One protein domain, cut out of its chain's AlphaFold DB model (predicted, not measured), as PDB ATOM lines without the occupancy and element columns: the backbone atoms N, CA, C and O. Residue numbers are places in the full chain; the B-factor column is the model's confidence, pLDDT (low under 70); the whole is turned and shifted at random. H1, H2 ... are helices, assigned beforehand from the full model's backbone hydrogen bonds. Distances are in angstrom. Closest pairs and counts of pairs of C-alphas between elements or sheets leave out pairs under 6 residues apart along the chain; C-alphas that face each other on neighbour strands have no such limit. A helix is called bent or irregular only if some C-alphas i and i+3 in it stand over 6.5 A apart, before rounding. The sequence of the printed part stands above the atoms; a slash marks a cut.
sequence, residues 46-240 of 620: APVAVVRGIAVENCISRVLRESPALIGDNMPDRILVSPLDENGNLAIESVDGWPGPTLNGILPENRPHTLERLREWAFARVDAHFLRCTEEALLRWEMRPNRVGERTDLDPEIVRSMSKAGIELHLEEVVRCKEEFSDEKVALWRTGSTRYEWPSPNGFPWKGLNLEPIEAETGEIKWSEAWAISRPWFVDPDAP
ATOM      1  N   ALA A  46      20.152 -22.479 -20.401       88.06
ATOM      2  CA  ALA A  46      21.322 -22.767 -19.574       88.06
ATOM      3  C   ALA A  46      21.307 -21.870 -18.319       88.06
ATOM      4  O   ALA A  46      21.797 -20.739 -18.397       88.06
ATOM      5  N   PRO A  47      20.754 -22.328 -17.176       89.94
ATOM      6  CA  PRO A  47      20.725 -21.536 -15.952       89.94
ATOM      7  C   PRO A  47      22.112 -21.448 -15.311       89.94
ATOM      8  O   PRO A  47      22.961 -22.326 -15.503       89.94
ATOM      9  N   VAL A  48      22.304 -20.439 -14.462       90.88
ATOM     10  CA  VAL A  48      23.549 -20.241 -13.702       90.88
ATOM     11  C   VAL A  48      23.922 -21.450 -12.825       90.88
ATOM     12  O   VAL A  48      25.092 -21.698 -12.557       90.88
ATOM     13  N   ALA A  49      22.954 -22.288 -12.433       90.31
ATOM     14  CA  ALA A  49      23.209 -23.506 -11.659       90.31
ATOM     15  C   ALA A  49      24.178 -24.491 -12.351       90.31
ATOM     16  O   ALA A  49      24.871 -25.238 -11.663       90.31
ATOM     17  N   VAL A  50      24.261 -24.478 -13.689       91.06
ATOM     18  CA  VAL A  50      25.244 -25.280 -14.444       91.06
ATOM     19  C   VAL A  50      26.671 -24.786 -14.188       91.06
ATOM     20  O   VAL A  50      27.586 -25.597 -14.074       91.06
ATOM     21  N   VAL A  51      26.855 -23.468 -14.038       95.56
ATOM     22  CA  VAL A  51      28.148 -22.851 -13.700       95.56
ATOM     23  C   VAL A  51      28.638 -23.356 -12.353       95.56
ATOM     24  O   VAL A  51      29.791 -23.764 -12.242       95.56
ATOM     25  N   ARG A  52      27.750 -23.395 -11.350       96.31
ATOM     26  CA  ARG A  52      28.072 -23.902 -10.010       96.31
ATOM     27  C   ARG A  52      28.625 -25.327 -10.064       96.31
ATOM     28  O   ARG A  52      29.648 -25.587  -9.447       96.31
ATOM     29  N   GLY A  53      27.971 -26.227 -10.806       95.31
ATOM     30  CA  GLY A  53      28.432 -27.611 -10.971       95.31
ATOM     31  C   GLY A  53      29.847 -27.694 -11.539       95.31
ATOM     32  O   GLY A  53      30.731 -28.246 -10.893       95.31
ATOM     33  N   ILE A  54      30.065 -27.048 -12.688       95.88
ATOM     34  CA  ILE A  54      31.361 -27.033 -13.384       95.88
ATOM     35  C   ILE A  54      32.463 -26.422 -12.506       95.88
ATOM     36  O   ILE A  54      33.584 -26.924 -12.483       95.88
ATOM     37  N   ALA A  55      32.172 -25.328 -11.798       97.69
ATOM     38  CA  ALA A  55      33.154 -24.635 -10.968       97.69
ATOM     39  C   ALA A  55      33.570 -25.461  -9.740       97.69
ATOM     40  O   ALA A  55      34.759 -25.516  -9.425       97.69
ATOM     41  N   VAL A  56      32.610 -26.112  -9.069       98.06
ATOM     42  CA  VAL A  56      32.872 -26.965  -7.897       98.06
ATOM     43  C   VAL A  56      33.705 -28.183  -8.288       98.06
ATOM     44  O   VAL A  56      34.730 -28.438  -7.663       98.06
ATOM     45  N   GLU A  57      33.316 -28.888  -9.350       97.44
ATOM     46  CA  GLU A  57      34.039 -30.066  -9.840       97.44
ATOM     47  C   GLU A  57      35.482 -29.716 -10.231       97.44
ATOM     48  O   GLU A  57      36.427 -30.315  -9.723       97.44
ATOM     49  N   ASN A  58      35.674 -28.656 -11.025       97.25
ATOM     50  CA  ASN A  58      37.012 -28.186 -11.396       97.25
ATOM     51  C   ASN A  58      37.858 -27.778 -10.185       97.25
ATOM     52  O   ASN A  58      39.064 -28.026 -10.162       97.25
ATOM     53  N   CYS A  59      37.256 -27.131  -9.185       98.38
ATOM     54  CA  CYS A  59      37.961 -26.723  -7.976       98.38
ATOM     55  C   CYS A  59      38.424 -27.942  -7.165       98.38
ATOM     56  O   CYS A  59      39.598 -28.005  -6.801       98.38
ATOM     57  N   ILE A  60      37.546 -28.929  -6.956       98.62
ATOM     58  CA  ILE A  60      37.879 -30.185  -6.269       98.62
ATOM     59  C   ILE A  60      38.988 -30.925  -7.021       98.62
ATOM     60  O   ILE A  60      40.019 -31.222  -6.422       98.62
ATOM     61  N   SER A  61      38.843 -31.143  -8.331       98.12
ATOM     62  CA  SER A  61      39.845 -31.837  -9.155       98.12
ATOM     63  C   SER A  61      41.218 -31.163  -9.099       98.12
ATOM     64  O   SER A  61      42.248 -31.833  -9.024       98.12
ATOM     65  N   ARG A  62      41.271 -29.825  -9.068       98.06
ATOM     66  CA  ARG A  62      42.542 -29.091  -8.939       98.06
ATOM     67  C   ARG A  62      43.187 -29.254  -7.570       98.06
ATOM     68  O   ARG A  62      44.404 -29.393  -7.523       98.06
ATOM     69  N   VAL A  63      42.412 -29.275  -6.486       98.44
ATOM     70  CA  VAL A  63      42.943 -29.536  -5.139       98.44
ATOM     71  C   VAL A  63      43.405 -30.989  -5.013       98.44
ATOM     72  O   VAL A  63      44.518 -31.228  -4.555       98.44
ATOM     73  N   LEU A  64      42.612 -31.958  -5.489       98.50
ATOM     74  CA  LEU A  64      42.980 -33.380  -5.491       98.50
ATOM     75  C   LEU A  64      44.257 -33.649  -6.296       98.50
ATOM     76  O   LEU A  64      45.058 -34.496  -5.902       98.50
ATOM     77  N   ARG A  65      44.482 -32.912  -7.393       97.44
ATOM     78  CA  ARG A  65      45.709 -32.999  -8.200       97.44
ATOM     79  C   ARG A  65      46.962 -32.595  -7.430       97.44
ATOM     80  O   ARG A  65      48.053 -33.073  -7.734       97.44
ATOM     81  N   GLU A  66      46.833 -31.706  -6.456       97.31
ATOM     82  CA  GLU A  66      47.958 -31.216  -5.673       97.31
ATOM     83  C   GLU A  66      48.352 -32.195  -4.558       97.31
ATOM     84  O   GLU A  66      47.721 -33.228  -4.308       97.31
ATOM     85  N   SER A  67      49.466 -31.886  -3.901       96.44
ATOM     86  CA  SER A  67      49.995 -32.630  -2.763       96.44
ATOM     87  C   SER A  67      50.626 -31.655  -1.782       96.44
ATOM     88  O   SER A  67      51.340 -30.756  -2.235       96.44
ATOM     89  N   PRO A  68      50.463 -31.841  -0.462       96.75
ATOM     90  CA  PRO A  68      51.135 -31.000   0.523       96.75
ATOM     91  C   PRO A  68      52.665 -31.165   0.513       96.75
ATOM     92  O   PRO A  68      53.372 -30.347   1.095       96.75
ATOM     93  N   ALA A  69      53.198 -32.198  -0.152       96.50
ATOM     94  CA  ALA A  69      54.638 -32.361  -0.364       96.50
ATOM     95  C   ALA A  69      55.166 -31.614  -1.603       96.50
ATOM     96  O   ALA A  69      56.376 -31.513  -1.773       96.50
ATOM     97  N   LEU A  70      54.288 -31.093  -2.465       95.25
ATOM     98  CA  LEU A  70      54.653 -30.310  -3.657       95.25
ATOM     99  C   LEU A  70      54.223 -28.858  -3.528       95.25
ATOM    100  O   LEU A  70      54.953 -27.954  -3.927       95.25
ATOM    101  N   ILE A  71      53.017 -28.650  -3.003       96.75
ATOM    102  CA  ILE A  71      52.318 -27.380  -3.031       96.75
ATOM    103  C   ILE A  71      52.085 -26.888  -1.608       96.75
ATOM    104  O   ILE A  71      51.406 -27.545  -0.827       96.75
ATOM    105  N   GLY A  72      52.641 -25.727  -1.264       95.38
ATOM    106  CA  GLY A  72      52.379 -25.054   0.006       95.38
ATOM    107  C   GLY A  72      50.998 -24.400   0.024       95.38
ATOM    108  O   GLY A  72      50.409 -24.120  -1.018       95.38
ATOM    109  N   ASP A  73      50.495 -24.115   1.220       94.38
ATOM    110  CA  ASP A  73      49.197 -23.468   1.445       94.38
ATOM    111  C   ASP A  73      49.065 -22.118   0.721       94.38
ATOM    112  O   ASP A  73      48.095 -21.896   0.001       94.38
ATOM    113  N   ASN A  74      50.080 -21.262   0.846       92.31
ATOM    114  CA  ASN A  74      50.098 -19.892   0.325       92.31
ATOM    115  C   ASN A  74      50.627 -19.774  -1.111       92.31
ATOM    116  O   ASN A  74      50.852 -18.667  -1.603       92.31
ATOM    117  N   MET A  75      50.897 -20.898  -1.778       94.19
ATOM    118  CA  MET A  75      51.384 -20.863  -3.154       94.19
ATOM    119  C   MET A  75      50.264 -20.436  -4.117       94.19
ATOM    120  O   MET A  75      49.089 -20.658  -3.824       94.19
ATOM    121  N   PRO A  76      50.581 -19.810  -5.262       91.88
ATOM    122  CA  PRO A  76      49.555 -19.404  -6.217       91.88
ATOM    123  C   PRO A  76      48.809 -20.610  -6.809       91.88
ATOM    124  O   PRO A  76      49.158 -21.778  -6.600       91.88
ATOM    125  N   ASP A  77      47.752 -20.323  -7.556       89.75
ATOM    126  CA  ASP A  77      47.135 -21.308  -8.432       89.75
ATOM    127  C   ASP A  77      47.997 -21.545  -9.693       89.75
ATOM    128  O   ASP A  77      49.097 -21.010  -9.837       89.75
ATOM    129  N   ARG A  78      47.520 -22.401 -10.611       89.75
ATOM    130  CA  ARG A  78      48.160 -22.667 -11.923       89.75
ATOM    131  C   ARG A  78      49.622 -23.150 -11.871       89.75
ATOM    132  O   ARG A  78      50.369 -22.959 -12.824       89.75
ATOM    133  N   ILE A  79      50.011 -23.849 -10.808       92.94
ATOM    134  CA  ILE A  79      51.349 -24.455 -10.703       92.94
ATOM    135  C   ILE A  79      51.424 -25.762 -11.502       92.94
ATOM    136  O   ILE A  79      52.345 -25.969 -12.284       92.94
ATOM    137  N   LEU A  80      50.432 -26.641 -11.327       94.62
ATOM    138  CA  LEU A  80      50.407 -27.971 -11.943       94.62
ATOM    139  C   LEU A  80      49.599 -28.006 -13.247       94.62
ATOM    140  O   LEU A  80      48.775 -28.897 -13.408       94.62
ATOM    141  N   VAL A  81      49.748 -27.020 -14.136       94.94
ATOM    142  CA  VAL A  81      49.015 -27.013 -15.419       94.94
ATOM    143  C   VAL A  81      49.523 -28.147 -16.314       94.94
ATOM    144  O   VAL A  81      50.722 -28.216 -16.586       94.94
ATOM    145  N   SER A  82      48.624 -29.028 -16.754       95.31
ATOM    146  CA  SER A  82      48.992 -30.178 -17.589       95.31
ATOM    147  C   SER A  82      49.315 -29.738 -19.028       95.31
ATOM    148  O   SER A  82      48.637 -28.856 -19.565       95.31
ATOM    149  N   PRO A  83      50.347 -30.316 -19.672       95.38
ATOM    150  CA  PRO A  83      50.725 -29.951 -21.032       95.38
ATOM    151  C   PRO A  83      49.704 -30.456 -22.060       95.38
ATOM    152  O   PRO A  83      49.200 -31.578 -21.960       95.38
ATOM    153  N   LEU A  84      49.451 -29.634 -23.082       94.00
ATOM    154  CA  LEU A  84      48.642 -29.990 -24.247       94.00
ATOM    155  C   LEU A  84      49.530 -30.211 -25.477       94.00
ATOM    156  O   LEU A  84      50.564 -29.557 -25.627       94.00
ATOM    157  N   ASP A  85      49.125 -31.131 -26.347       90.81
ATOM    158  CA  ASP A  85      49.752 -31.394 -27.638       90.81
ATOM    159  C   ASP A  85      49.358 -30.345 -28.699       90.81
ATOM    160  O   ASP A  85      48.596 -29.408 -28.448       90.81
ATOM    161  N   GLU A  86      49.881 -30.497 -29.918       89.06
ATOM    162  CA  GLU A  86      49.600 -29.597 -31.047       89.06
ATOM    163  C   GLU A  86      48.123 -29.562 -31.478       89.06
ATOM    164  O   GLU A  86      47.682 -28.590 -32.094       89.06
ATOM    165  N   ASN A  87      47.352 -30.593 -31.126       84.75
ATOM    166  CA  ASN A  87      45.920 -30.696 -31.392       84.75
ATOM    167  C   ASN A  87      45.076 -30.183 -30.213       84.75
ATOM    168  O   ASN A  87      43.846 -30.178 -30.294       84.75
ATOM    169  N   GLY A  88      45.721 -29.735 -29.133       87.62
ATOM    170  CA  GLY A  88      45.078 -29.264 -27.916       87.62
ATOM    171  C   GLY A  88      44.606 -30.379 -26.984       87.62
ATOM    172  O   GLY A  88      43.912 -30.068 -26.024       87.62
ATOM    173  N   ASN A  89      44.955 -31.647 -27.224       89.31
ATOM    174  CA  ASN A  89      44.661 -32.748 -26.301       89.31
ATOM    175  C   ASN A  89      45.735 -32.838 -25.216       89.31
ATOM    176  O   ASN A  89      46.836 -32.329 -25.389       89.31
ATOM    177  N   LEU A  90      45.455 -33.518 -24.102       91.50
ATOM    178  CA  LEU A  90      46.495 -33.794 -23.108       91.50
ATOM    179  C   LEU A  90      47.654 -34.575 -23.734       91.50
ATOM    180  O   LEU A  90      47.443 -35.603 -24.378       91.50
ATOM    181  N   ALA A  91      48.883 -34.145 -23.458       92.06
ATOM    182  CA  ALA A  91      50.095 -34.810 -23.928       92.06
ATOM    183  C   ALA A  91      50.416 -36.083 -23.108       92.06
ATOM    184  O   ALA A  91      51.487 -36.206 -22.515       92.06
ATOM    185  N   ILE A  92      49.477 -37.039 -23.064       88.69
ATOM    186  CA  ILE A  92      49.532 -38.278 -22.257       88.69
ATOM    187  C   ILE A  92      50.743 -39.152 -22.622       88.69
ATOM    188  O   ILE A  92      51.351 -39.779 -21.754       88.69
ATOM    189  N   GLU A  93      51.103 -39.182 -23.906       88.50
ATOM    190  CA  GLU A  93      52.232 -39.963 -24.425       88.50
ATOM    191  C   GLU A  93      53.598 -39.293 -24.187       88.50
ATOM    192  O   GLU A  93      54.635 -39.921 -24.394       88.50
ATOM    193  N   SER A  94      53.617 -38.029 -23.749       89.00
ATOM    194  CA  SER A  94      54.841 -37.257 -23.519       89.00
ATOM    195  C   SER A  94      55.290 -37.317 -22.060       89.00
ATOM    196  O   SER A  94      54.478 -37.247 -21.135       89.00
ATOM    197  N   VAL A  95      56.611 -37.362 -21.856       89.88
ATOM    198  CA  VAL A  95      57.250 -37.123 -20.549       89.88
ATOM    199  C   VAL A  95      57.633 -35.660 -20.324       89.88
ATOM    200  O   VAL A  95      57.855 -35.252 -19.186       89.88
ATOM    201  N   ASP A  96      57.662 -34.862 -21.388       89.56
ATOM    202  CA  ASP A  96      58.100 -33.471 -21.359       89.56
ATOM    203  C   ASP A  96      56.948 -32.511 -21.038       89.56
ATOM    204  O   ASP A  96      55.785 -32.774 -21.345       89.56
ATOM    205  N   GLY A  97      57.286 -31.365 -20.441       91.38
ATOM    206  CA  GLY A  97      56.346 -30.270 -20.162       91.38
ATOM    207  C   GLY A  97      55.486 -30.450 -18.909       91.38
ATOM    208  O   GLY A  97      54.821 -29.506 -18.491       91.38
ATOM    209  N   TRP A  98      55.524 -31.622 -18.274       93.81
ATOM    210  CA  TRP A  98      54.842 -31.854 -17.005       93.81
ATOM    211  C   TRP A  98      55.553 -31.112 -15.858       93.81
ATOM    212  O   TRP A  98      56.759 -31.292 -15.668       93.81
ATOM    213  N   PRO A  99      54.839 -30.293 -15.066       93.38
ATOM    214  CA  PRO A  99      55.454 -29.431 -14.056       93.38
ATOM    215  C   PRO A  99      55.936 -30.189 -12.817       93.38
ATOM    216  O   PRO A  99      56.918 -29.769 -12.208       93.38
ATOM    217  N   GLY A 100      55.303 -31.308 -12.450       92.12
ATOM    218  CA  GLY A 100      55.596 -32.063 -11.225       92.12
ATOM    219  C   GLY A 100      57.085 -32.388 -11.038       92.12
ATOM    220  O   GLY A 100      57.648 -31.991 -10.018       92.12
ATOM    221  N   PRO A 101      57.760 -33.005 -12.030       91.25
ATOM    222  CA  PRO A 101      59.193 -33.307 -11.963       91.25
ATOM    223  C   PRO A 101      60.123 -32.092 -11.799       91.25
ATOM    224  O   PRO A 101      61.285 -32.264 -11.444       91.25
ATOM    225  N   THR A 102      59.648 -30.875 -12.084       90.25
ATOM    226  CA  THR A 102      60.454 -29.640 -12.034       90.25
ATOM    227  C   THR A 102      60.377 -28.912 -10.690       90.25
ATOM    228  O   THR A 102      61.132 -27.965 -10.461       90.25
ATOM    229  N   LEU A 103      59.470 -29.323  -9.797       90.94
ATOM    230  CA  LEU A 103      59.244 -28.648  -8.524       90.94
ATOM    231  C   LEU A 103      60.211 -29.145  -7.448       90.94
ATOM    232  O   LEU A 103      60.346 -30.343  -7.201       90.94
ATOM    233  N   ASN A 104      60.819 -28.199  -6.733       85.00
ATOM    234  CA  ASN A 104      61.518 -28.479  -5.484       85.00
ATOM    235  C   ASN A 104      60.448 -28.655  -4.397       85.00
ATOM    236  O   ASN A 104      59.860 -27.667  -3.961       85.00
ATOM    237  N   GLY A 105      60.126 -29.898  -4.034       89.88
ATOM    238  CA  GLY A 105      59.069 -30.198  -3.063       89.88
ATOM    239  C   GLY A 105      59.229 -29.513  -1.703       89.88
ATOM    240  O   GLY A 105      60.270 -28.956  -1.359       89.88
ATOM    241  N   ILE A 106      58.180 -29.600  -0.893       95.06
ATOM    242  CA  ILE A 106      58.142 -29.085   0.473       95.06
ATOM    243  C   ILE A 106      58.944 -30.015   1.389       95.06
ATOM    244  O   ILE A 106      58.742 -31.235   1.385       95.06
ATOM    245  N   LEU A 107      59.843 -29.428   2.185       93.00
ATOM    246  CA  LEU A 107      60.660 -30.149   3.164       93.00
ATOM    247  C   LEU A 107      59.776 -30.890   4.189       93.00
ATOM    248  O   LEU A 107      58.773 -30.310   4.615       93.00
ATOM    249  N   PRO A 108      60.128 -32.123   4.610       92.75
ATOM    250  CA  PRO A 108      59.311 -32.944   5.511       92.75
ATOM    251  C   PRO A 108      58.845 -32.241   6.792       92.75
ATOM    252  O   PRO A 108      57.690 -32.375   7.191       92.75
ATOM    253  N   GLU A 109      59.697 -31.425   7.413       92.38
ATOM    254  CA  GLU A 109      59.370 -30.672   8.627       92.38
ATOM    255  C   GLU A 109      58.230 -29.661   8.430       92.38
ATOM    256  O   GLU A 109      57.504 -29.373   9.378       92.38
ATOM    257  N   ASN A 110      58.033 -29.178   7.200       93.69
ATOM    258  CA  ASN A 110      57.013 -28.196   6.837       93.69
ATOM    259  C   ASN A 110      55.732 -28.839   6.277       93.69
ATOM    260  O   ASN A 110      54.782 -28.127   5.941       93.69
ATOM    261  N   ARG A 111      55.693 -30.171   6.154       95.25
ATOM    262  CA  ARG A 111      54.502 -30.910   5.722       95.25
ATOM    263  C   ARG A 111      53.501 -31.050   6.882       95.25
ATOM    264  O   ARG A 111      53.878 -30.926   8.047       95.25
ATOM    265  N   PRO A 112      52.211 -31.309   6.606       96.88
ATOM    266  CA  PRO A 112      51.221 -31.542   7.651       96.88
ATOM    267  C   PRO A 112      51.525 -32.786   8.501       96.88
ATOM    268  O   PRO A 112      51.550 -33.906   7.994       96.88
ATOM    269  N   HIS A 113      51.688 -32.588   9.813       96.25
ATOM    270  CA  HIS A 113      51.891 -33.673  10.789       96.25
ATOM    271  C   HIS A 113      50.599 -34.106  11.496       96.25
ATOM    272  O   HIS A 113      50.560 -35.167  12.119       96.25
ATOM    273  N   THR A 114      49.526 -33.319  11.377       98.00
ATOM    274  CA  THR A 114      48.201 -33.608  11.944       98.00
ATOM    275  C   THR A 114      47.116 -33.528  10.873       98.00
ATOM    276  O   THR A 114      47.296 -32.864   9.846       98.00
ATOM    277  N   LEU A 115      45.975 -34.177  11.129       98.25
ATOM    278  CA  LEU A 115      44.804 -34.104  10.254       98.25
ATOM    279  C   LEU A 115      44.300 -32.662  10.135       98.25
ATOM    280  O   LEU A 115      43.965 -32.212   9.046       98.25
ATOM    281  N   GLU A 116      44.297 -31.915  11.238       98.44
ATOM    282  CA  GLU A 116      43.864 -30.519  11.274       98.44
ATOM    283  C   GLU A 116      44.733 -29.655  10.360       98.44
ATOM    284  O   GLU A 116      44.203 -28.887   9.559       98.44
ATOM    285  N   ARG A 117      46.061 -29.835  10.393       98.25
ATOM    286  CA  ARG A 117      46.964 -29.086   9.514       98.25
ATOM    287  C   ARG A 117      46.794 -29.482   8.046       98.25
ATOM    288  O   ARG A 117      46.911 -28.626   7.170       98.25
ATOM    289  N   LEU A 118      46.516 -30.760   7.766       98.69
ATOM    290  CA  LEU A 118      46.229 -31.227   6.408       98.69
ATOM    291  C   LEU A 118      44.924 -30.612   5.885       98.69
ATOM    292  O   LEU A 118      44.889 -30.128   4.757       98.69
ATOM    293  N   ARG A 119      43.878 -30.578   6.716       98.75
ATOM    294  CA  ARG A 119      42.600 -29.926   6.413       98.75
ATOM    295  C   ARG A 119      42.784 -28.438   6.131       98.75
ATOM    296  O   ARG A 119      42.297 -27.951   5.116       98.75
ATOM    297  N   GLU A 120      43.513 -27.723   6.987       98.62
ATOM    298  CA  GLU A 120      43.836 -26.307   6.779       98.62
ATOM    299  C   GLU A 120      44.562 -26.075   5.453       98.62
ATOM    300  O   GLU A 120      44.211 -25.156   4.714       98.62
ATOM    301  N   TRP A 121      45.550 -26.919   5.134       98.69
ATOM    302  CA  TRP A 121      46.240 -26.873   3.849       98.69
ATOM    303  C   TRP A 121      45.258 -27.075   2.691       98.69
ATOM    304  O   TRP A 121      45.191 -26.231   1.800       98.69
ATOM    305  N   ALA A 122      44.451 -28.137   2.721       98.69
ATOM    306  CA  ALA A 122      43.529 -28.460   1.637       98.69
ATOM    307  C   ALA A 122      42.477 -27.353   1.437       98.69
ATOM    308  O   ALA A 122      42.148 -26.991   0.308       98.69
ATOM    309  N   PHE A 123      42.001 -26.740   2.523       98.69
ATOM    310  CA  PHE A 123      41.088 -25.597   2.471       98.69
ATOM    311  C   PHE A 123      41.750 -24.328   1.943       98.69
ATOM    312  O   PHE A 123      41.115 -23.605   1.177       98.69
ATOM    313  N   ALA A 124      43.015 -24.076   2.284       98.62
ATOM    314  CA  ALA A 124      43.784 -22.997   1.673       98.62
ATOM    315  C   ALA A 124      43.949 -23.223   0.161       98.62
ATOM    316  O   ALA A 124      43.861 -22.276  -0.619       98.62
ATOM    317  N   ARG A 125      44.098 -24.480  -0.282       98.44
ATOM    318  CA  ARG A 125      44.125 -24.815  -1.713       98.44
ATOM    319  C   ARG A 125      42.775 -24.596  -2.393       98.44
ATOM    320  O   ARG A 125      42.750 -24.040  -3.488       98.44
ATOM    321  N   VAL A 126      41.651 -24.932  -1.751       98.56
ATOM    322  CA  VAL A 126      40.318 -24.537  -2.254       98.56
ATOM    323  C   VAL A 126      40.247 -23.019  -2.428       98.56
ATOM    324  O   VAL A 126      39.836 -22.541  -3.485       98.56
ATOM    325  N   ASP A 127      40.706 -22.270  -1.424       98.12
ATOM    326  CA  ASP A 127      40.689 -20.805  -1.419       98.12
ATOM    327  C   ASP A 127      41.571 -20.203  -2.530       98.12
ATOM    328  O   ASP A 127      41.218 -19.168  -3.096       98.12
ATOM    329  N   ALA A 128      42.655 -20.881  -2.916       97.81
ATOM    330  CA  ALA A 128      43.498 -20.490  -4.045       97.81
ATOM    331  C   ALA A 128      42.822 -20.704  -5.416       97.81
ATOM    332  O   ALA A 128      43.095 -19.955  -6.354       97.81
ATOM    333  N   HIS A 129      41.939 -21.702  -5.559       97.75
ATOM    334  CA  HIS A 129      41.384 -22.103  -6.863       97.75
ATOM    335  C   HIS A 129      39.956 -21.620  -7.137       97.75
ATOM    336  O   HIS A 129      39.612 -21.405  -8.304       97.75
ATOM    337  N   PHE A 130      39.100 -21.489  -6.114       97.06
ATOM    338  CA  PHE A 130      37.646 -21.387  -6.326       97.06
ATOM    339  C   PHE A 130      37.228 -20.151  -7.129       97.06
ATOM    340  O   PHE A 130      36.370 -20.273  -8.005       97.06
ATOM    341  N   LEU A 131      37.848 -18.988  -6.878       96.75
ATOM    342  CA  LEU A 131      37.530 -17.756  -7.603       96.75
ATOM    343  C   LEU A 131      37.781 -17.952  -9.090       96.75
ATOM    344  O   LEU A 131      36.860 -17.806  -9.885       96.75
ATOM    345  N   ARG A 132      38.983 -18.390  -9.474       95.56
ATOM    346  CA  ARG A 132      39.301 -18.618 -10.884       95.56
ATOM    347  C   ARG A 132      38.395 -19.671 -11.523       95.56
ATOM    348  O   ARG A 132      37.915 -19.445 -12.629       95.56
ATOM    349  N   CYS A 133      38.146 -20.796 -10.852       96.75
ATOM    350  CA  CYS A 133      37.261 -21.839 -11.392       96.75
ATOM    351  C   CYS A 133      35.843 -21.298 -11.639       96.75
ATOM    352  O   CYS A 133      35.226 -21.614 -12.655       96.75
ATOM    353  N   THR A 134      35.355 -20.441 -10.740       97.50
ATOM    354  CA  THR A 134      34.062 -19.760 -10.876       97.50
ATOM    355  C   THR A 134      34.079 -18.770 -12.039       97.50
ATOM    356  O   THR A 134      33.195 -18.808 -12.889       97.50
ATOM    357  N   GLU A 135      35.109 -17.928 -12.120       95.75
ATOM    358  CA  GLU A 135      35.284 -16.921 -13.169       95.75
ATOM    359  C   GLU A 135      35.372 -17.547 -14.568       95.75
ATOM    360  O   GLU A 135      34.680 -17.115 -15.487       95.75
ATOM    361  N   GLU A 136      36.163 -18.608 -14.739       94.38
ATOM    362  CA  GLU A 136      36.289 -19.327 -16.012       94.38
ATOM    363  C   GLU A 136      34.971 -19.997 -16.420       94.38
ATOM    364  O   GLU A 136      34.569 -19.923 -17.585       94.38
ATOM    365  N   ALA A 137      34.261 -20.616 -15.469       95.31
ATOM    366  CA  ALA A 137      32.955 -21.212 -15.729       95.31
ATOM    367  C   ALA A 137      31.901 -20.146 -16.088       95.31
ATOM    368  O   ALA A 137      31.103 -20.361 -17.008       95.31
ATOM    369  N   LEU A 138      31.919 -18.986 -15.418       95.44
ATOM    370  CA  LEU A 138      31.050 -17.846 -15.719       95.44
ATOM    371  C   LEU A 138      31.336 -17.280 -17.107       95.44
ATOM    372  O   LEU A 138      30.396 -17.115 -17.875       95.44
ATOM    373  N   LEU A 139      32.603 -17.071 -17.476       93.00
ATOM    374  CA  LEU A 139      32.983 -16.607 -18.817       93.00
ATOM    375  C   LEU A 139      32.491 -17.574 -19.904       93.00
ATOM    376  O   LEU A 139      31.882 -17.155 -20.890       93.00
ATOM    377  N   ARG A 140      32.672 -18.889 -19.710       91.06
ATOM    378  CA  ARG A 140      32.139 -19.911 -20.631       91.06
ATOM    379  C   ARG A 140      30.614 -19.855 -20.733       91.06
ATOM    380  O   ARG A 140      30.065 -20.030 -21.819       91.06
ATOM    381  N   TRP A 141      29.918 -19.614 -19.627       92.94
ATOM    382  CA  TRP A 141      28.462 -19.483 -19.600       92.94
ATOM    383  C   TRP A 141      27.965 -18.165 -20.216       92.94
ATOM    384  O   TRP A 141      26.981 -18.172 -20.952       92.94
ATOM    385  N   GLU A 142      28.683 -17.059 -20.038       90.31
ATOM    386  CA  GLU A 142      28.436 -15.770 -20.696       90.31
ATOM    387  C   GLU A 142      28.661 -15.832 -22.215       90.31
ATOM    388  O   GLU A 142      28.126 -15.010 -22.960       90.31
ATOM    389  N   MET A 143      29.393 -16.825 -22.716       87.19
ATOM    390  CA  MET A 143      29.455 -17.113 -24.150       87.19
ATOM    391  C   MET A 143      28.262 -17.939 -24.647       87.19
ATOM    392  O   MET A 143      28.011 -17.978 -25.851       87.19
ATOM    393  N   ARG A 144      27.488 -18.590 -23.761       87.38
ATOM    394  CA  ARG A 144      26.334 -19.410 -24.162       87.38
ATOM    395  C   ARG A 144      25.178 -18.518 -24.617       87.38
ATOM    396  O   ARG A 144      24.637 -17.749 -23.815       87.38
ATOM    397  N   PRO A 145      24.725 -18.638 -25.876       84.44
ATOM    398  CA  PRO A 145      23.665 -17.771 -26.379       84.44
ATOM    399  C   PRO A 145      22.287 -18.038 -25.758       84.44
ATOM    400  O   PRO A 145      21.476 -17.114 -25.691       84.44
ATOM    401  N   ASN A 146      22.046 -19.258 -25.269       84.81
ATOM    402  CA  ASN A 146      20.817 -19.707 -24.605       84.81
ATOM    403  C   ASN A 146      20.868 -19.603 -23.067       84.81
ATOM    404  O   ASN A 146      20.094 -20.282 -22.387       84.81
ATOM    405  N   ARG A 147      21.796 -18.819 -22.502       87.69
ATOM    406  CA  ARG A 147      21.858 -18.608 -21.052       87.69
ATOM    407  C   ARG A 147      20.613 -17.895 -20.522       87.69
ATOM    408  O   ARG A 147      20.026 -17.079 -21.230       87.69
ATOM    409  N   VAL A 148      20.261 -18.182 -19.272       85.56
ATOM    410  CA  VAL A 148      19.203 -17.486 -18.526       85.56
ATOM    411  C   VAL A 148      19.700 -17.188 -17.116       85.56
ATOM    412  O   VAL A 148      20.326 -18.048 -16.492       85.56
ATOM    413  N   GLY A 149      19.413 -15.975 -16.646       88.00
ATOM    414  CA  GLY A 149      19.938 -15.412 -15.405       88.00
ATOM    415  C   GLY A 149      21.076 -14.425 -15.648       88.00
ATOM    416  O   GLY A 149      21.485 -14.166 -16.786       88.00
ATOM    417  N   GLU A 150      21.590 -13.890 -14.554       90.00
ATOM    418  CA  GLU A 150      22.689 -12.938 -14.501       90.00
ATOM    419  C   GLU A 150      23.895 -13.543 -13.780       90.00
ATOM    420  O   GLU A 150      23.796 -14.500 -13.016       90.00
ATOM    421  N   ARG A 151      25.072 -12.965 -14.020       92.81
ATOM    422  CA  ARG A 151      26.313 -13.379 -13.356       92.81
ATOM    423  C   ARG A 151      26.187 -13.337 -11.827       92.81
ATOM    424  O   ARG A 151      26.718 -14.201 -11.138       92.81
ATOM    425  N   THR A 152      25.482 -12.328 -11.324       93.25
ATOM    426  CA  THR A 152      25.238 -12.069  -9.899       93.25
ATOM    427  C   THR A 152      24.312 -13.086  -9.239       93.25
ATOM    428  O   THR A 152      24.230 -13.101  -8.015       93.25
ATOM    429  N   ASP A 153      23.655 -13.957 -10.011       93.06
ATOM    430  CA  ASP A 153      22.803 -15.024  -9.473       93.06
ATOM    431  C   ASP A 153      23.619 -16.175  -8.857       93.06
ATOM    432  O   ASP A 153      23.061 -17.051  -8.191       93.06
ATOM    433  N   LEU A 154      24.938 -16.205  -9.080       94.75
ATOM    434  CA  LEU A 154      25.853 -17.132  -8.423       94.75
ATOM    435  C   LEU A 154      26.703 -16.396  -7.393       94.75
ATOM    436  O   LEU A 154      27.583 -15.616  -7.750       94.75
ATOM    437  N   ASP A 155      26.492 -16.724  -6.122       94.75
ATOM    438  CA  ASP A 155      27.413 -16.365  -5.047       94.75
ATOM    439  C   ASP A 155      28.650 -17.293  -5.084       94.75
ATOM    440  O   ASP A 155      28.504 -18.509  -4.892       94.75
ATOM    441  N   PRO A 156      29.870 -16.767  -5.322       95.19
ATOM    442  CA  PRO A 156      31.096 -17.564  -5.314       95.19
ATOM    443  C   PRO A 156      31.367 -18.279  -3.983       95.19
ATOM    444  O   PRO A 156      32.007 -19.334  -3.986       95.19
ATOM    445  N   GLU A 157      30.863 -17.780  -2.848       96.38
ATOM    446  CA  GLU A 157      31.038 -18.458  -1.557       96.38
ATOM    447  C   GLU A 157      30.279 -19.792  -1.500       96.38
ATOM    448  O   GLU A 157      30.717 -20.719  -0.815       96.38
ATOM    449  N   ILE A 158      29.205 -19.961  -2.286       95.75
ATOM    450  CA  ILE A 158      28.539 -21.265  -2.438       95.75
ATOM    451  C   ILE A 158      29.485 -22.262  -3.113       95.75
ATOM    452  O   ILE A 158      29.586 -23.404  -2.664       95.75
ATOM    453  N   VAL A 159      30.203 -21.843  -4.162       97.38
ATOM    454  CA  VAL A 159      31.204 -22.695  -4.831       97.38
ATOM    455  C   VAL A 159      32.302 -23.070  -3.842       97.38
ATOM    456  O   VAL A 159      32.618 -24.247  -3.695       97.38
ATOM    457  N   ARG A 160      32.828 -22.089  -3.101       98.25
ATOM    458  CA  ARG A 160      33.848 -22.305  -2.068       98.25
ATOM    459  C   ARG A 160      33.398 -23.317  -1.013       98.25
ATOM    460  O   ARG A 160      34.136 -24.251  -0.705       98.25
ATOM    461  N   SER A 161      32.192 -23.146  -0.468       98.19
ATOM    462  CA  SER A 161      31.622 -24.021   0.561       98.19
ATOM    463  C   SER A 161      31.422 -25.451   0.052       98.19
ATOM    464  O   SER A 161      31.860 -26.393   0.711       98.19
ATOM    465  N   MET A 162      30.841 -25.623  -1.141       98.38
ATOM    466  CA  MET A 162      30.629 -26.945  -1.741       98.38
ATOM    467  C   MET A 162      31.950 -27.647  -2.084       98.38
ATOM    468  O   MET A 162      32.079 -28.850  -1.868       98.38
ATOM    469  N   SER A 163      32.957 -26.909  -2.562       98.56
ATOM    470  CA  SER A 163      34.295 -27.462  -2.788       98.56
ATOM    471  C   SER A 163      34.933 -27.939  -1.483       98.56
ATOM    472  O   SER A 163      35.470 -29.042  -1.440       98.56
ATOM    473  N   LYS A 164      34.827 -27.161  -0.393       98.69
ATOM    474  CA  LYS A 164      35.306 -27.583   0.937       98.69
ATOM    475  C   LYS A 164      34.589 -28.839   1.433       98.69
ATOM    476  O   LYS A 164      35.261 -29.733   1.930       98.69
ATOM    477  N   ALA A 165      33.276 -28.950   1.227       98.44
ATOM    478  CA  ALA A 165      32.520 -30.159   1.561       98.44
ATOM    479  C   ALA A 165      33.027 -31.397   0.794       98.44
ATOM    480  O   ALA A 165      33.219 -32.455   1.385       98.44
ATOM    481  N   GLY A 166      33.321 -31.263  -0.505       98.31
ATOM    482  CA  GLY A 166      33.914 -32.353  -1.290       98.31
ATOM    483  C   GLY A 166      35.312 -32.757  -0.808       98.31
ATOM    484  O   GLY A 166      35.636 -33.942  -0.773       98.31
ATOM    485  N   ILE A 167      36.124 -31.785  -0.385       98.62
ATOM    486  CA  ILE A 167      37.445 -32.045   0.200       98.62
ATOM    487  C   ILE A 167      37.345 -32.691   1.586       98.62
ATOM    488  O   ILE A 167      38.152 -33.566   1.879       98.62
ATOM    489  N   GLU A 168      36.354 -32.352   2.414       98.44
ATOM    490  CA  GLU A 168      36.113 -33.069   3.678       98.44
ATOM    491  C   GLU A 168      35.770 -34.542   3.441       98.44
ATOM    492  O   GLU A 168      36.375 -35.412   4.063       98.44
ATOM    493  N   LEU A 169      34.894 -34.843   2.476       98.31
ATOM    494  CA  LEU A 169      34.587 -36.230   2.103       98.31
ATOM    495  C   LEU A 169      35.831 -36.982   1.594       98.31
ATOM    496  O   LEU A 169      35.982 -38.177   1.846       98.31
ATOM    497  N   HIS A 170      36.762 -36.295   0.922       98.56
ATOM    498  CA  HIS A 170      38.058 -36.882   0.577       98.56
ATOM    499  C   HIS A 170      38.965 -37.073   1.804       98.56
ATOM    500  O   HIS A 170      39.616 -38.107   1.912       98.56
ATOM    501  N   LEU A 171      38.997 -36.140   2.760       98.69
ATOM    502  CA  LEU A 171      39.780 -36.291   3.994       98.69
ATOM    503  C   LEU A 171      39.340 -37.515   4.810       98.69
ATOM    504  O   LEU A 171      40.188 -38.155   5.428       98.69
ATOM    505  N   GLU A 172      38.064 -37.905   4.762       98.00
ATOM    506  CA  GLU A 172      37.603 -39.186   5.323       98.00
ATOM    507  C   GLU A 172      38.309 -40.388   4.667       98.00
ATOM    508  O   GLU A 172      38.719 -41.324   5.356       98.00
ATOM    509  N   GLU A 173      38.513 -40.358   3.346       98.19
ATOM    510  CA  GLU A 173      39.270 -41.382   2.613       98.19
ATOM    511  C   GLU A 173      40.763 -41.353   2.964       98.19
ATOM    512  O   GLU A 173      41.391 -42.405   3.068       98.19
ATOM    513  N   VAL A 174      41.326 -40.168   3.222       98.56
ATOM    514  CA  VAL A 174      42.711 -40.017   3.693       98.56
ATOM    515  C   VAL A 174      42.893 -40.634   5.081       98.56
ATOM    516  O   VAL A 174      43.871 -41.346   5.311       98.56
ATOM    517  N   VAL A 175      41.961 -40.383   6.005       98.50
ATOM    518  CA  VAL A 175      41.976 -40.970   7.354       98.50
ATOM    519  C   VAL A 175      41.913 -42.489   7.261       98.50
ATOM    520  O   VAL A 175      42.808 -43.160   7.774       98.50
ATOM    521  N   ARG A 176      40.942 -43.028   6.512       97.56
ATOM    522  CA  ARG A 176      40.837 -44.472   6.273       97.56
ATOM    523  C   ARG A 176      42.110 -45.047   5.660       97.56
ATOM    524  O   ARG A 176      42.584 -46.086   6.099       97.56
ATOM    525  N   CYS A 177      42.709 -44.358   4.690       97.31
ATOM    526  CA  CYS A 177      43.967 -44.787   4.089       97.31
ATOM    527  C   CYS A 177      45.107 -44.844   5.104       97.31
ATOM    528  O   CYS A 177      45.887 -45.790   5.095       97.31
ATOM    529  N   LYS A 178      45.220 -43.858   5.990       96.31
ATOM    530  CA  LYS A 178      46.261 -43.857   7.019       96.31
ATOM    531  C   LYS A 178      46.082 -44.990   8.039       96.31
ATOM    532  O   LYS A 178      47.080 -45.469   8.570       96.31
ATOM    533  N   GLU A 179      44.842 -45.388   8.316       95.12
ATOM    534  CA  GLU A 179      44.495 -46.410   9.313       95.12
ATOM    535  C   GLU A 179      44.510 -47.843   8.758       95.12
ATOM    536  O   GLU A 179      44.916 -48.769   9.458       95.12
ATOM    537  N   GLU A 180      44.070 -48.041   7.512       94.31
ATOM    538  CA  GLU A 180      43.788 -49.367   6.940       94.31
ATOM    539  C   GLU A 180      44.821 -49.821   5.893       94.31
ATOM    540  O   GLU A 180      44.886 -51.009   5.559       94.31
ATOM    541  N   PHE A 181      45.619 -48.909   5.323       93.06
ATOM    542  CA  PHE A 181      46.529 -49.256   4.233       93.06
ATOM    543  C   PHE A 181      47.755 -50.018   4.757       93.06
ATOM    544  O   PHE A 181      48.478 -49.561   5.635       93.06
ATOM    545  N   SER A 182      47.988 -51.219   4.224       88.94
ATOM    546  CA  SER A 182      48.988 -52.147   4.766       88.94
ATOM    547  C   SER A 182      50.430 -51.661   4.581       88.94
ATOM    548  O   SER A 182      50.791 -51.257   3.471       88.94
ATOM    549  N   ASP A 183      51.279 -51.867   5.590       87.56
ATOM    550  CA  ASP A 183      52.713 -51.532   5.565       87.56
ATOM    551  C   ASP A 183      53.461 -52.091   4.340       87.56
ATOM    552  O   ASP A 183      54.304 -51.412   3.753       87.56
ATOM    553  N   GLU A 184      53.128 -53.313   3.908       89.75
ATOM    554  CA  GLU A 184      53.725 -53.940   2.721       89.75
ATOM    555  C   GLU A 184      53.417 -53.146   1.439       89.75
ATOM    556  O   GLU A 184      54.319 -52.832   0.657       89.75
ATOM    557  N   LYS A 185      52.151 -52.758   1.243       90.69
ATOM    558  CA  LYS A 185      51.734 -51.940   0.095       90.69
ATOM    559  C   LYS A 185      52.342 -50.540   0.142       90.69
ATOM    560  O   LYS A 185      52.709 -50.027  -0.909       90.69
ATOM    561  N   VAL A 186      52.489 -49.938   1.326       92.31
ATOM    562  CA  VAL A 186      53.169 -48.640   1.492       92.31
ATOM    563  C   VAL A 186      54.621 -48.738   1.049       92.31
ATOM    564  O   VAL A 186      55.083 -47.903   0.275       92.31
ATOM    565  N   ALA A 187      55.342 -49.766   1.506       92.00
ATOM    566  CA  ALA A 187      56.734 -49.974   1.129       92.00
ATOM    567  C   ALA A 187      56.882 -50.110  -0.393       92.00
ATOM    568  O   ALA A 187      57.767 -49.490  -0.979       92.00
ATOM    569  N   LEU A 188      55.976 -50.847  -1.046       91.62
ATOM    570  CA  LEU A 188      55.960 -50.956  -2.503       91.62
ATOM    571  C   LEU A 188      55.601 -49.624  -3.178       91.62
ATOM    572  O   LEU A 188      56.231 -49.255  -4.170       91.62
ATOM    573  N   TRP A 189      54.632 -48.881  -2.636       92.94
ATOM    574  CA  TRP A 189      54.211 -47.580  -3.155       92.94
ATOM    575  C   TRP A 189      55.341 -46.547  -3.122       92.94
ATOM    576  O   TRP A 189      55.572 -45.877  -4.128       92.94
ATOM    577  N   ARG A 190      56.120 -46.506  -2.034       94.06
ATOM    578  CA  ARG A 190      57.283 -45.616  -1.865       94.06
ATOM    579  C   ARG A 190      58.367 -45.809  -2.933       94.06
ATOM    580  O   ARG A 190      59.103 -44.875  -3.209       94.06
ATOM    581  N   THR A 191      58.440 -46.976  -3.582       90.75
ATOM    582  CA  THR A 191      59.393 -47.211  -4.689       90.75
ATOM    583  C   THR A 191      58.920 -46.657  -6.039       90.75
ATOM    584  O   THR A 191      59.639 -46.757  -7.028       90.75
ATOM    585  N   GLY A 192      57.687 -46.142  -6.123       87.62
ATOM    586  CA  GLY A 192      57.061 -45.719  -7.380       87.62
ATOM    587  C   GLY A 192      56.517 -46.870  -8.238       87.62
ATOM    588  O   GLY A 192      55.946 -46.629  -9.299       87.62
ATOM    589  N   SER A 193      56.627 -48.125  -7.782       84.31
ATOM    590  CA  SER A 193      56.299 -49.320  -8.582       84.31
ATOM    591  C   SER A 193      54.802 -49.656  -8.674       84.31
ATOM    592  O   SER A 193      54.429 -50.600  -9.363       84.31
ATOM    593  N   THR A 194      53.929 -48.923  -7.976       83.81
ATOM    594  CA  THR A 194      52.478 -49.215  -7.889       83.81
ATOM    595  C   THR A 194      51.616 -48.336  -8.793       83.81
ATOM    596  O   THR A 194      50.390 -48.324  -8.678       83.81
ATOM    597  N   ARG A 195      52.237 -47.564  -9.687       85.19
ATOM    598  CA  ARG A 195      51.513 -46.612 -10.524       85.19
ATOM    599  C   ARG A 195      50.637 -47.342 -11.547       85.19
ATOM    600  O   ARG A 195      51.129 -48.124 -12.354       85.19
ATOM    601  N   TYR A 196      49.335 -47.062 -11.518       86.75
ATOM    602  CA  TYR A 196      48.385 -47.581 -12.501       86.75
ATOM    603  C   TYR A 196      48.706 -47.083 -13.916       86.75
ATOM    604  O   TYR A 196      49.200 -45.970 -14.080       86.75
ATOM    605  N   GLU A 197      48.324 -47.865 -14.932       84.88
ATOM    606  CA  GLU A 197      48.395 -47.465 -16.350       84.88
ATOM    607  C   GLU A 197      47.672 -46.133 -16.613       84.88
ATOM    608  O   GLU A 197      48.155 -45.292 -17.364       84.88
ATOM    609  N   TRP A 198      46.537 -45.935 -15.935       88.75
ATOM    610  CA  TRP A 198      45.799 -44.673 -15.871       88.75
ATOM    611  C   TRP A 198      45.960 -44.104 -14.461       88.75
ATOM    612  O   TRP A 198      45.145 -44.426 -13.580       88.75
ATOM    613  N   PRO A 199      47.045 -43.351 -14.201       91.00
ATOM    614  CA  PRO A 199      47.299 -42.789 -12.887       91.00
ATOM    615  C   PRO A 199      46.335 -41.639 -12.601       91.00
ATOM    616  O   PRO A 199      45.865 -40.961 -13.511       91.00
ATOM    617  N   SER A 200      46.067 -41.397 -11.321       93.19
ATOM    618  CA  SER A 200      45.377 -40.184 -10.886       93.19
ATOM    619  C   SER A 200      46.165 -38.946 -11.338       93.19
ATOM    620  O   SER A 200      47.389 -38.932 -11.147       93.19
ATOM    621  N   PRO A 201      45.521 -37.906 -11.907       94.81
ATOM    622  CA  PRO A 201      46.217 -36.671 -12.248       94.81
ATOM    623  C   PRO A 201      46.918 -36.092 -11.016       94.81
ATOM    624  O   PRO A 201      46.293 -35.850  -9.988       94.81
ATOM    625  N   ASN A 202      48.232 -35.891 -11.106       93.75
ATOM    626  CA  ASN A 202      49.066 -35.392 -10.004       93.75
ATOM    627  C   ASN A 202      50.157 -34.406 -10.467       93.75
ATOM    628  O   ASN A 202      51.066 -34.075  -9.709       93.75
ATOM    629  N   GLY A 203      50.103 -33.971 -11.732       93.31
ATOM    630  CA  GLY A 203      51.108 -33.100 -12.347       93.31
ATOM    631  C   GLY A 203      52.371 -33.809 -12.855       93.31
ATOM    632  O   GLY A 203      53.273 -33.124 -13.337       93.31
ATOM    633  N   PHE A 204      52.449 -35.144 -12.787       93.31
ATOM    634  CA  PHE A 204      53.550 -35.941 -13.349       93.31
ATOM    635  C   PHE A 204      53.138 -36.650 -14.647       93.31
ATOM    636  O   PHE A 204      51.977 -37.055 -14.767       93.31
ATOM    637  N   PRO A 205      54.088 -36.915 -15.569       91.81
ATOM    638  CA  PRO A 205      53.820 -37.655 -16.802       91.81
ATOM    639  C   PRO A 205      53.140 -38.985 -16.554       91.81
ATOM    640  O   PRO A 205      53.490 -39.660 -15.590       91.81
ATOM    641  N   TRP A 206      52.206 -39.388 -17.408       88.06
ATOM    642  CA  TRP A 206      51.455 -40.629 -17.205       88.06
ATOM    643  C   TRP A 206      52.283 -41.872 -17.530       88.06
ATOM    644  O   TRP A 206      52.136 -42.902 -16.874       88.06
ATOM    645  N   LYS A 207      53.190 -41.753 -18.503       83.06
ATOM    646  CA  LYS A 207      54.116 -42.805 -18.930       83.06
ATOM    647  C   LYS A 207      55.564 -42.440 -18.600       83.06
ATOM    648  O   LYS A 207      55.883 -41.294 -18.304       83.06
ATOM    649  N   GLY A 208      56.450 -43.433 -18.677       68.25
ATOM    650  CA  GLY A 208      57.891 -43.217 -18.849       68.25
ATOM    651  C   GLY A 208      58.699 -42.813 -17.614       68.25
ATOM    652  O   GLY A 208      59.907 -42.641 -17.741       68.25
ATOM    653  N   LEU A 209      58.089 -42.701 -16.429       66.19
ATOM    654  CA  LEU A 209      58.791 -42.332 -15.197       66.19
ATOM    655  C   LEU A 209      58.345 -43.194 -14.008       66.19
ATOM    656  O   LEU A 209      57.273 -42.976 -13.440       66.19
ATOM    657  N   ASN A 210      59.207 -44.132 -13.602       70.00
ATOM    658  CA  ASN A 210      59.171 -44.721 -12.261       70.00
ATOM    659  C   ASN A 210      59.962 -43.801 -11.328       70.00
ATOM    660  O   ASN A 210      61.152 -44.010 -11.099       70.00
ATOM    661  N   LEU A 211      59.311 -42.737 -10.863       77.44
ATOM    662  CA  LEU A 211      59.861 -41.849  -9.844       77.44
ATOM    663  C   LEU A 211      59.348 -42.278  -8.476       77.44
ATOM    664  O   LEU A 211      58.165 -42.593  -8.325       77.44
ATOM    665  N   GLU A 212      60.234 -42.248  -7.485       87.56
ATOM    666  CA  GLU A 212      59.820 -42.315  -6.087       87.56
ATOM    667  C   GLU A 212      58.846 -41.155  -5.809       87.56
ATOM    668  O   GLU A 212      59.142 -40.011  -6.181       87.56
ATOM    669  N   PRO A 213      57.667 -41.417  -5.212       91.19
ATOM    670  CA  PRO A 213      56.732 -40.359  -4.861       91.19
ATOM    671  C   PRO A 213      57.396 -39.356  -3.922       91.19
ATOM    672  O   PRO A 213      58.049 -39.732  -2.954       91.19
ATOM    673  N   ILE A 214      57.202 -38.065  -4.164       91.88
ATOM    674  CA  ILE A 214      57.844 -37.014  -3.364       91.88
ATOM    675  C   ILE A 214      57.320 -36.949  -1.922       91.88
ATOM    676  O   ILE A 214      57.986 -36.428  -1.022       91.88
ATOM    677  N   GLU A 215      56.119 -37.477  -1.696       94.50
ATOM    678  CA  GLU A 215      55.528 -37.645  -0.377       94.50
ATOM    679  C   GLU A 215      56.166 -38.789   0.417       94.50
ATOM    680  O   GLU A 215      55.953 -38.833   1.626       94.50
ATOM    681  N   ALA A 216      56.907 -39.697  -0.235       93.06
ATOM    682  CA  ALA A 216      57.463 -40.890   0.392       93.06
ATOM    683  C   ALA A 216      58.401 -40.530   1.550       93.06
ATOM    684  O   ALA A 216      59.331 -39.733   1.408       93.06
ATOM    685  N   GLU A 217      58.164 -41.152   2.702       90.50
ATOM    686  CA  GLU A 217      58.971 -40.991   3.910       90.50
ATOM    687  C   GLU A 217      59.260 -42.344   4.576       90.50
ATOM    688  O   GLU A 217      58.875 -43.402   4.088       90.50
ATOM    689  N   THR A 218      60.001 -42.342   5.685       88.62
ATOM    690  CA  THR A 218      60.301 -43.569   6.442       88.62
ATOM    691  C   THR A 218      59.402 -43.713   7.669       88.62
ATOM    692  O   THR A 218      58.917 -42.731   8.237       88.62
ATOM    693  N   GLY A 219      59.199 -44.961   8.103       89.81
ATOM    694  CA  GLY A 219      58.359 -45.297   9.254       89.81
ATOM    695  C   GLY A 219      56.871 -45.381   8.907       89.81
ATOM    696  O   GLY A 219      56.513 -45.741   7.781       89.81
ATOM    697  N   GLU A 220      56.025 -45.068   9.890       92.31
ATOM    698  CA  GLU A 220      54.562 -45.053   9.758       92.31
ATOM    699  C   GLU A 220      54.088 -44.096   8.656       92.31
ATOM    700  O   GLU A 220      54.714 -43.056   8.424       92.31
ATOM    701  N   ILE A 221      52.952 -44.429   8.036       95.38
ATOM    702  CA  ILE A 221      52.321 -43.648   6.963       95.38
ATOM    703  C   ILE A 221      52.115 -42.196   7.406       95.38
ATOM    704  O   ILE A 221      51.453 -41.931   8.413       95.38
ATOM    705  N   LYS A 222      52.644 -41.231   6.656       95.69
ATOM    706  CA  LYS A 222      52.427 -39.797   6.902       95.69
ATOM    707  C   LYS A 222      51.128 -39.306   6.269       95.69
ATOM    708  O   LYS A 222      50.580 -39.932   5.369       95.69
ATOM    709  N   TRP A 223      50.636 -38.151   6.712       97.56
ATOM    710  CA  TRP A 223      49.426 -37.545   6.145       97.56
ATOM    711  C   TRP A 223      49.581 -37.173   4.665       97.56
ATOM    712  O   TRP A 223      48.643 -37.351   3.893       97.56
ATOM    713  N   SER A 224      50.770 -36.724   4.251       96.94
ATOM    714  CA  SER A 224      51.105 -36.501   2.838       96.94
ATOM    715  C   SER A 224      51.052 -37.791   2.018       96.94
ATOM    716  O   SER A 224      50.509 -37.789   0.917       96.94
ATOM    717  N   GLU A 225      51.566 -38.897   2.563       97.12
ATOM    718  CA  GLU A 225      51.508 -40.213   1.915       97.12
ATOM    719  C   GLU A 225      50.061 -40.689   1.791       97.12
ATOM    720  O   GLU A 225      49.630 -41.042   0.699       97.12
ATOM    721  N   ALA A 226      49.279 -40.623   2.872       97.88
ATOM    722  CA  ALA A 226      47.873 -41.018   2.859       97.88
ATOM    723  C   ALA A 226      47.042 -40.197   1.853       97.88
ATOM    724  O   ALA A 226      46.216 -40.766   1.139       97.88
ATOM    725  N   TRP A 227      47.292 -38.887   1.729       98.31
ATOM    726  CA  TRP A 227      46.683 -38.040   0.693       98.31
ATOM    727  C   TRP A 227      47.025 -38.534  -0.716       98.31
ATOM    728  O   TRP A 227      46.143 -38.748  -1.545       98.31
ATOM    729  N   ALA A 228      48.309 -38.762  -0.998       96.56
ATOM    730  CA  ALA A 228      48.746 -39.177  -2.327       96.56
ATOM    731  C   ALA A 228      48.306 -40.603  -2.699       96.56
ATOM    732  O   ALA A 228      48.000 -40.846  -3.867       96.56
ATOM    733  N   ILE A 229      48.254 -41.524  -1.729       96.56
ATOM    734  CA  ILE A 229      47.796 -42.909  -1.914       96.56
ATOM    735  C   ILE A 229      46.284 -42.948  -2.162       96.56
ATOM    736  O   ILE A 229      45.834 -43.628  -3.083       96.56
ATOM    737  N   SER A 230      45.501 -42.216  -1.363       97.12
ATOM    738  CA  SER A 230      44.034 -42.217  -1.460       97.12
ATOM    739  C   SER A 230      43.480 -41.381  -2.616       97.12
ATOM    740  O   SER A 230      42.297 -41.512  -2.933       97.12
ATOM    741  N   ARG A 231      44.311 -40.555  -3.272       97.69
ATOM    742  CA  ARG A 231      43.923 -39.709  -4.408       97.69
ATOM    743  C   ARG A 231      43.182 -40.524  -5.486       97.69
ATOM    744  O   ARG A 231      43.797 -41.387  -6.128       97.69
ATOM    745  N   PRO A 232      41.900 -40.227  -5.764       97.81
ATOM    746  CA  PRO A 232      41.158 -40.930  -6.799       97.81
ATOM    747  C   PRO A 232      41.682 -40.570  -8.188       97.81
ATOM    748  O   PRO A 232      42.329 -39.541  -8.379       97.81
ATOM    749  N   TRP A 233      41.371 -41.401  -9.177       97.25
ATOM    750  CA  TRP A 233      41.425 -40.966 -10.567       97.25
ATOM    751  C   TRP A 233      40.249 -40.021 -10.850       97.25
ATOM    752  O   TRP A 233      39.171 -40.225 -10.300       97.25
ATOM    753  N   PHE A 234      40.456 -39.011 -11.689       97.25
ATOM    754  CA  PHE A 234      39.445 -38.045 -12.133       97.25
ATOM    755  C   PHE A 234      39.860 -37.463 -13.492       97.25
ATOM    756  O   PHE A 234      41.008 -37.642 -13.919       97.25
ATOM    757  N   VAL A 235      38.950 -36.765 -14.173       95.19
ATOM    758  CA  VAL A 235      39.266 -36.041 -15.415       95.19
ATOM    759  C   VAL A 235      40.260 -34.919 -15.122       95.19
ATOM    760  O   VAL A 235      40.029 -34.093 -14.242       95.19
ATOM    761  N   ASP A 236      41.379 -34.870 -15.849       95.50
ATOM    762  CA  ASP A 236      42.358 -33.802 -15.648       95.50
ATOM    763  C   ASP A 236      41.695 -32.436 -15.930       95.50
ATOM    764  O   ASP A 236      41.132 -32.245 -17.008       95.50
ATOM    765  N   PRO A 237      41.756 -31.466 -14.999       94.62
ATOM    766  CA  PRO A 237      41.028 -30.203 -15.123       94.62
ATOM    767  C   PRO A 237      41.573 -29.269 -16.216       94.62
ATOM    768  O   PRO A 237      41.018 -28.187 -16.422       94.62
ATOM    769  N   ASP A 238      42.680 -29.628 -16.875       94.56
ATOM    770  CA  ASP A 238      43.191 -28.928 -18.055       94.56
ATOM    771  C   ASP A 238      42.921 -29.704 -19.368       94.56
ATOM    772  O   ASP A 238      43.277 -29.224 -20.443       94.56
ATOM    773  N   ALA A 239      42.259 -30.869 -19.309       92.38
ATOM    774  CA  ALA A 239      41.819 -31.610 -20.489       92.38
ATOM    775  C   ALA A 239      40.708 -30.864 -21.253       92.38
ATOM    776  O   ALA A 239      39.853 -30.220 -20.635       92.38
ATOM    777  N   PRO A 240      40.642 -30.986 -22.590       89.12
ATOM    778  CA  PRO A 240      39.484 -30.520 -23.345       89.12
ATOM    779  C   PRO A 240      38.197 -31.240 -22.939       89.12
ATOM    780  O   PRO A 240      38.204 -32.447 -22.680       89.12
TER     781      PRO A 240
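This is residues 46 to 240 of the 620 residues of the protein "PDDEXK_1 domain-containing protein" of Candidatus Poseidoniales archaeon (UniProt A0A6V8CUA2). Three long helices, H1, bent H2 and H3, pack together mostly crossed; long loops, residues 66 to 114 and 191 to 222, make much of the rest, with short H4 and H5 by the last turns of H3. The printed part has 195 residues, 86 in five named helices, H1 to H5, and no named strand: all helix. It is compact, radius of gyration of the C-alphas 17.5 A, spanning 55 by 40 by 26 A.

H1, residues 49 to 65, touches residues 159 to 167 alone of the hub H3, residues 156 to 180; closest C-alphas Val 56 and Ser 163, 5.3 A. H2, residues 115 to 142, one helix by its hydrogen bonds, is bent, C-alphas 128 and 131 being 7.5 A apart: arms H2a, 115 to 128, and H2b, 131 to 142. H2b touches H1; closest C-alphas Thr 134 and Ala 55, 5.0 A. H5, residues 223 to 230, touches H3, about perpendicular at 88 degrees; closest C-alphas Ala 226 and Lys 178, 5.3 A. H4, residues 183 to 190, is near H5. O i to N i+4 pairs are within hydrogen-bond range throughout, but 20 of 21 in H3.

H1, 24.7 A, begins at (23.209, -23.506, -11.659); H3 is 36.4 A; H5 ends at (44.034, -42.217, -1.460).

The printed part has no cut. Links H1 to H2, H2 to H3 and H4 to H5 are long. Residues 208 to 209 are under pLDDT 70.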